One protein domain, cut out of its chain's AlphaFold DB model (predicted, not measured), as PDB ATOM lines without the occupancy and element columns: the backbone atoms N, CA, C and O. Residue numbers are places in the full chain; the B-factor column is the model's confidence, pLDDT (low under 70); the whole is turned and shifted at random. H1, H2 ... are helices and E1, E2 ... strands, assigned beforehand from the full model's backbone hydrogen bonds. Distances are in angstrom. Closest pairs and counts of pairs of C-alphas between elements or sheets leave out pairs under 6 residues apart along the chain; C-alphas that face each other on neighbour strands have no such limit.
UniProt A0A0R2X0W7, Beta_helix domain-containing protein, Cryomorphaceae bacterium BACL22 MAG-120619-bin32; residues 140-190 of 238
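Overview. This is residues 140 to 190 of the 238 residues of the protein "Beta_helix domain-containing protein" of Cryomorphaceae bacterium BACL22 MAG-120619-bin32 (UniProt A0A0R2X0W7). With little regular structure, this is a small hairpin, E1 and E2, with short helices H1 before it and H2 after it, and a long loop, residues 166 to 190, that swings round and returns beside E1. The printed part has 51 residues, 19 of them in named elements, in the order H1, E1, E2, H2, class mixed. It is only just compact, close to loose, with a radius of gyration of the C-alphas of 11.3 A and spans of 29 by 26 by 15 A.

Along the chain. Find E1, residues 149 to 152, starting at C-alpha 149 (-2.753, 18.083, -21.701) and 10.0 A long; E2 is residues 158 to 160, 7.0 A. H1, residues 140 to 146, runs 9.9 A from C-alpha 140 (11.525, 14.286, -24.158). H2, residues 161 to 165, spans 6.2 A.

Arrangement. E1 and E2 form an antiparallel hairpin at 134 degrees; look for N 159 and O 150, 2.8 A apart, within hydrogen-bond range. Residues 188 to 189 pair antiparallel with 151 to 152 of E1. H1 and H2 are apart. In both, every O i to N i+4 pair is within hydrogen-bond range.

Size, cuts and confidence. The farthest C-alphas, Gln 140 and Ser 154, are 30.1 A apart. The printed part has no cut, and its links between elements are tight. Residues 169 to 185 have pLDDT under 70.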
ATOM      1  N   GLN A 140      11.704  13.295 -25.224       90.06
ATOM      2  CA  GLN A 140      11.525  14.286 -24.158       90.06
ATOM      3  C   GLN A 140      10.590  15.421 -24.604       90.06
ATOM      4  O   GLN A 140       9.720  15.813 -23.842       90.06
ATOM      5  N   THR A 141      10.718  15.891 -25.849       91.56
ATOM      6  CA  THR A 141       9.860  16.948 -26.398       91.56
ATOM      7  C   THR A 141       8.395  16.527 -26.475       91.56
ATOM      8  O   THR A 141       7.544  17.282 -26.030       91.56
ATOM      9  N   GLU A 142       8.084  15.321 -26.961       92.44
ATOM     10  CA  GLU A 142       6.693  14.838 -26.984       92.44
ATOM     11  C   GLU A 142       6.102  14.715 -25.576       92.44
ATOM     12  O   GLU A 142       4.926  15.008 -25.374       92.44
ATOM     13  N   ALA A 143       6.906  14.279 -24.601       91.06
ATOM     14  CA  ALA A 143       6.477  14.191 -23.211       91.06
ATOM     15  C   ALA A 143       6.250  15.576 -22.584       91.06
ATOM     16  O   ALA A 143       5.268  15.754 -21.863       91.06
ATOM     17  N   ASP A 144       7.134  16.536 -22.866       88.19
ATOM     18  CA  ASP A 144       7.030  17.921 -22.398       88.19
ATOM     19  C   ASP A 144       5.778  18.585 -22.988       88.19
ATOM     20  O   ASP A 144       4.935  19.064 -22.236       88.19
ATOM     21  N   ASP A 145       5.584  18.495 -24.308       89.12
ATOM     22  CA  ASP A 145       4.425  19.058 -25.017       89.12
ATOM     23  C   ASP A 145       3.086  18.466 -24.528       89.12
ATOM     24  O   ASP A 145       2.033  19.104 -24.627       89.12
ATOM     25  N   ALA A 146       3.102  17.235 -24.005       91.62
ATOM     26  CA  ALA A 146       1.913  16.538 -23.525       91.62
ATOM     27  C   ALA A 146       1.656  16.669 -22.015       91.62
ATOM     28  O   ALA A 146       0.589  16.250 -21.549       91.62
ATOM     29  N   TRP A 147       2.586  17.230 -21.234       87.94
ATOM     30  CA  TRP A 147       2.547  17.209 -19.766       87.94
ATOM     31  C   TRP A 147       1.245  17.794 -19.197       87.94
ATOM     32  O   TRP A 147       0.549  17.174 -18.375       87.94
ATOM     33  N   GLY A 148       0.884  18.982 -19.678       87.25
ATOM     34  CA  GLY A 148      -0.297  19.716 -19.240       87.25
ATOM     35  C   GLY A 148      -1.606  19.233 -19.859       87.25
ATOM     36  O   GLY A 148      -2.670  19.587 -19.347       87.25
ATOM     37  N   LEU A 149      -1.569  18.406 -20.907       92.06
ATOM     38  CA  LEU A 149      -2.753  18.083 -21.701       92.06
ATOM     39  C   LEU A 149      -3.782  17.261 -20.920       92.06
ATOM     40  O   LEU A 149      -3.440  16.356 -20.149       92.06
ATOM     41  N   TYR A 150      -5.061  17.575 -21.107       91.81
ATOM     42  CA  TYR A 150      -6.192  16.779 -20.632       91.81
ATOM     43  C   TYR A 150      -7.453  17.046 -21.465       91.81
ATOM     44  O   TYR A 150      -7.567  18.085 -22.106       91.81
ATOM     45  N   ILE A 151      -8.408  16.116 -21.438       91.75
ATOM     46  CA  ILE A 151      -9.774  16.324 -21.938       91.75
ATOM     47  C   ILE A 151     -10.698  16.522 -20.738       91.75
ATOM     48  O   ILE A 151     -10.692  15.680 -19.836       91.75
ATOM     49  N   ASP A 152     -11.494  17.594 -20.707       89.69
ATOM     50  CA  ASP A 152     -12.605  17.706 -19.753       89.69
ATOM     51  C   ASP A 152     -13.784  16.884 -20.283       89.69
ATOM     52  O   ASP A 152     -14.352  17.167 -21.335       89.69
ATOM     53  N   ASN A 153     -14.188  15.846 -19.556       90.19
ATOM     54  CA  ASN A 153     -15.263  14.959 -20.004       90.19
ATOM     55  C   ASN A 153     -16.652  15.627 -19.974       90.19
ATOM     56  O   ASN A 153     -17.630  15.015 -20.407       90.19
ATOM     57  N   SER A 154     -16.781  16.835 -19.415       89.12
ATOM     58  CA  SER A 154     -18.036  17.590 -19.417       89.12
ATOM     59  C   SER A 154     -18.340  18.263 -20.757       89.12
ATOM     60  O   SER A 154     -19.518  18.398 -21.097       89.12
ATOM     61  N   ASP A 155     -17.316  18.630 -21.530       91.44
ATOM     62  CA  ASP A 155     -17.455  19.280 -22.839       91.44
ATOM     63  C   ASP A 155     -16.705  18.567 -23.982       91.44
ATOM     64  O   ASP A 155     -17.000  18.818 -25.151       91.44
ATOM     65  N   GLY A 156     -15.799  17.639 -23.663       89.75
ATOM     66  CA  GLY A 156     -15.001  16.868 -24.614       89.75
ATOM     67  C   GLY A 156     -13.863  17.658 -25.265       89.75
ATOM     68  O   GLY A 156     -13.304  17.191 -26.258       89.75
ATOM     69  N   LEU A 157     -13.535  18.850 -24.760       91.50
ATOM     70  CA  LEU A 157     -12.483  19.700 -25.309       91.50
ATOM     71  C   LEU A 157     -11.120  19.369 -24.697       91.50
ATOM     72  O   LEU A 157     -11.019  18.917 -23.557       91.50
ATOM     73  N   ILE A 158     -10.071  19.612 -25.484       92.19
ATOM     74  CA  ILE A 158      -8.678  19.480 -25.056       92.19
ATOM     75  C   ILE A 158      -8.233  20.793 -24.421       92.19
ATOM     76  O   ILE A 158      -8.378  21.864 -25.012       92.19
ATOM     77  N   TYR A 159      -7.632  20.669 -23.249       90.94
ATOM     78  CA  TYR A 159      -7.092  21.746 -22.447       90.94
ATOM     79  C   TYR A 159      -5.612  21.504 -22.165       90.94
ATOM     80  O   TYR A 159      -5.150  20.359 -22.147       90.94
ATOM     81  N   ASN A 160      -4.880  22.589 -21.924       89.75
ATOM     82  CA  ASN A 160      -3.484  22.554 -21.520       89.75
ATOM     83  C   ASN A 160      -3.330  23.280 -20.184       89.75
ATOM     84  O   ASN A 160      -3.520  24.493 -20.091       89.75
ATOM     85  N   LEU A 161      -2.960  22.524 -19.153       85.00
ATOM     86  CA  LEU A 161      -2.769  23.063 -17.817       85.00
ATOM     87  C   LEU A 161      -1.690  24.156 -17.774       85.00
ATOM     88  O   LEU A 161      -1.822  25.080 -16.978       85.00
ATOM     89  N   GLU A 162      -0.660  24.085 -18.624       82.31
ATOM     90  CA  GLU A 162       0.408  25.097 -18.681       82.31
ATOM     91  C   GLU A 162      -0.132  26.472 -19.072       82.31
ATOM     92  O   GLU A 162       0.129  27.458 -18.379       82.31
ATOM     93  N   ASP A 163      -0.971  26.512 -20.112       84.94
ATOM     94  CA  ASP A 163      -1.630  27.731 -20.585       84.94
ATOM     95  C   ASP A 163      -2.600  28.290 -19.532       84.94
ATOM     96  O   ASP A 163      -2.699  29.503 -19.337       84.94
ATOM     97  N   GLU A 164      -3.308  27.409 -18.821       82.75
ATOM     98  CA  GLU A 164      -4.300  27.789 -17.811       82.75
ATOM     99  C   GLU A 164      -3.686  28.426 -16.566       82.75
ATOM    100  O   GLU A 164      -4.280  29.341 -15.984       82.75
ATOM    101  N   ILE A 165      -2.516  27.943 -16.142       79.19
ATOM    102  CA  ILE A 165      -1.850  28.419 -14.922       79.19
ATOM    103  C   ILE A 165      -0.664  29.345 -15.207       79.19
ATOM    104  O   ILE A 165      -0.083  29.884 -14.263       79.19
ATOM    105  N   GLY A 166      -0.347  29.572 -16.486       78.62
ATOM    106  CA  GLY A 166       0.672  30.509 -16.948       78.62
ATOM    107  C   GLY A 166       2.102  30.083 -16.617       78.62
ATOM    108  O   GLY A 166       2.914  30.945 -16.278       78.62
ATOM    109  N   ILE A 167       2.399  28.782 -16.683       75.94
ATOM    110  CA  ILE A 167       3.764  28.243 -16.540       75.94
ATOM    111  C   ILE A 167       4.310  27.766 -17.886       75.94
ATOM    112  O   ILE A 167       3.567  27.649 -18.853       75.94
ATOM    113  N   ASN A 168       5.612  27.482 -17.929       74.00
ATOM    114  CA  ASN A 168       6.261  26.851 -19.073       74.00
ATOM    115  C   ASN A 168       7.060  25.644 -18.573       74.00
ATOM    116  O   ASN A 168       8.074  25.815 -17.888       74.00
ATOM    117  N   TYR A 169       6.598  24.429 -18.856       69.31
ATOM    118  CA  TYR A 169       7.315  23.219 -18.461       69.31
ATOM    119  C   TYR A 169       8.651  23.113 -19.238       69.31
ATOM    120  O   TYR A 169       8.707  23.486 -20.408       69.31
ATOM    121  N   PRO A 170       9.770  22.666 -18.624       67.56
ATOM    122  CA  PRO A 170       9.920  22.050 -17.302       67.56
ATOM    123  C   PRO A 170      10.267  23.016 -16.152       67.56
ATOM    124  O   PRO A 170      10.796  22.562 -15.138       67.56
ATOM    125  N   ASP A 171       9.999  24.323 -16.269       68.19
ATOM    126  CA  ASP A 171      10.154  25.293 -15.170       68.19
ATOM    127  C   ASP A 171       8.788  25.597 -14.516       68.19
ATOM    128  O   ASP A 171       8.110  26.557 -14.888       68.19
ATOM    129  N   PRO A 172       8.337  24.786 -13.533       62.28
ATOM    130  CA  PRO A 172       7.016  24.929 -12.924       62.28
ATOM    131  C   PRO A 172       6.895  26.137 -11.982       62.28
ATOM    132  O   PRO A 172       5.864  26.276 -11.324       62.28
ATOM    133  N   SER A 173       7.909  27.009 -11.880       58.66
ATOM    134  CA  SER A 173       7.834  28.232 -11.076       58.66
ATOM    135  C   SER A 173       6.592  29.058 -11.467       58.66
ATOM    136  O   SER A 173       6.443  29.400 -12.640       58.66
ATOM    137  N   PRO A 174       5.703  29.429 -10.523       62.78
ATOM    138  CA  PRO A 174       5.915  29.479  -9.072       62.78
ATOM    139  C   PRO A 174       5.411  28.262  -8.275       62.78
ATOM    140  O   PRO A 174       5.526  28.281  -7.050       62.78
ATOM    141  N   TYR A 175       4.838  27.241  -8.914       64.38
ATOM    142  CA  TYR A 175       4.180  26.136  -8.219       64.38
ATOM    143  C   TYR A 175       5.180  25.067  -7.759       64.38
ATOM    144  O   TYR A 175       5.968  24.523  -8.535       64.38
ATOM    145  N   VAL A 176       5.125  24.726  -6.475       63.62
ATOM    146  CA  VAL A 176       5.880  23.628  -5.865       63.62
ATOM    147  C   VAL A 176       4.976  22.418  -5.614       63.62
ATOM    148  O   VAL A 176       3.748  22.508  -5.596       63.62
ATOM    149  N   ARG A 177       5.575  21.236  -5.403       58.03
ATOM    150  CA  ARG A 177       4.823  20.019  -5.053       58.03
ATOM    151  C   ARG A 177       3.949  20.283  -3.818       58.03
ATOM    152  O   ARG A 177       4.482  20.462  -2.727       58.03
ATOM    153  N   GLY A 178       2.631  20.177  -3.984       58.25
ATOM    154  CA  GLY A 178       1.649  20.356  -2.910       58.25
ATOM    155  C   GLY A 178       0.837  21.646  -3.007       58.25
ATOM    156  O   GLY A 178      -0.095  21.797  -2.223       58.25
ATOM    157  N   ASP A 179       1.148  22.528  -3.958       64.88
ATOM    158  CA  ASP A 179       0.311  23.691  -4.235       64.88
ATOM    159  C   ASP A 179      -1.027  23.279  -4.863       64.88
ATOM    160  O   ASP A 179      -1.101  22.357  -5.684       64.88
ATOM    161  N   ASP A 180      -2.088  23.996  -4.490       61.84
ATOM    162  CA  ASP A 180      -3.398  23.875  -5.123       61.84
ATOM    163  C   ASP A 180      -3.325  24.472  -6.536       61.84
ATOM    164  O   ASP A 180      -3.440  25.684  -6.728       61.84
ATOM    165  N   ILE A 181      -3.131  23.615  -7.540       64.88
ATOM    166  CA  ILE A 181      -3.194  24.021  -8.944       64.88
ATOM    167  C   ILE A 181      -4.663  24.355  -9.282       64.88
ATOM    168  O   ILE A 181      -5.544  23.507  -9.080       64.88
ATOM    169  N   PRO A 182      -4.977  25.572  -9.768       62.50
ATOM    170  CA  PRO A 182      -6.351  25.953 -10.057       62.50
ATOM    171  C   PRO A 182      -7.012  25.030 -11.095       62.50
ATOM    172  O   PRO A 182      -6.521  24.876 -12.203       62.50
ATOM    173  N   LYS A 183      -8.196  24.509 -10.747       63.16
ATOM    174  CA  LYS A 183      -9.249  24.033 -11.668       63.16
ATOM    175  C   LYS A 183      -8.958  22.847 -12.606       63.16
ATOM    176  O   LYS A 183      -9.598  22.775 -13.645       63.16
ATOM    177  N   THR A 184      -8.193  21.822 -12.230       63.00
ATOM    178  CA  THR A 184      -8.371  20.543 -12.956       63.00
ATOM    179  C   THR A 184      -9.786  19.990 -12.707       63.00
ATOM    180  O   THR A 184     -10.154  19.778 -11.540       63.00
ATOM    181  N   PRO A 185     -10.607  19.756 -13.751       66.88
ATOM    182  CA  PRO A 185     -11.922  19.142 -13.601       66.88
ATOM    183  C   PRO A 185     -11.798  17.797 -12.884       66.88
ATOM    184  O   PRO A 185     -10.873  17.026 -13.121       66.88
ATOM    185  N   LYS A 186     -12.750  17.462 -12.005       71.69
ATOM    186  CA  LYS A 186     -12.731  16.155 -11.315       71.69
ATOM    187  C   LYS A 186     -12.941  14.971 -12.268       71.69
ATOM    188  O   LYS A 186     -12.685  13.836 -11.880       71.69
ATOM    189  N   ASN A 187     -13.459  15.236 -13.466       85.12
ATOM    190  CA  ASN A 187     -13.783  14.250 -14.485       85.12
ATOM    191  C   ASN A 187     -13.022  14.596 -15.770       85.12
ATOM    192  O   ASN A 187     -13.564  15.266 -16.643       85.12
ATOM    193  N   LEU A 188     -11.763  14.175 -15.843       88.75
ATOM    194  CA  LEU A 188     -10.892  14.419 -16.988       88.75
ATOM    195  C   LEU A 188     -10.263  13.120 -17.489       88.75
ATOM    196  O   LEU A 188     -10.106  12.172 -16.713       88.75
ATOM    197  N   ASN A 189      -9.853  13.117 -18.754       89.81
ATOM    198  CA  ASN A 189      -9.012  12.081 -19.345       89.81
ATOM    199  C   ASN A 189      -7.612  12.646 -19.618       89.81
ATOM    200  O   ASN A 189      -7.460  13.780 -20.072       89.81
ATOM    201  N   LYS A 190      -6.584  11.847 -19.331       90.69
ATOM    202  CA  LYS A 190      -5.185  12.154 -19.655       90.69
ATOM    203  C   LYS A 190      -4.743  11.318 -20.859       90.69
ATOM    204  O   LYS A 190      -5.262  10.211 -21.009       90.69
TER     205      LYS A 190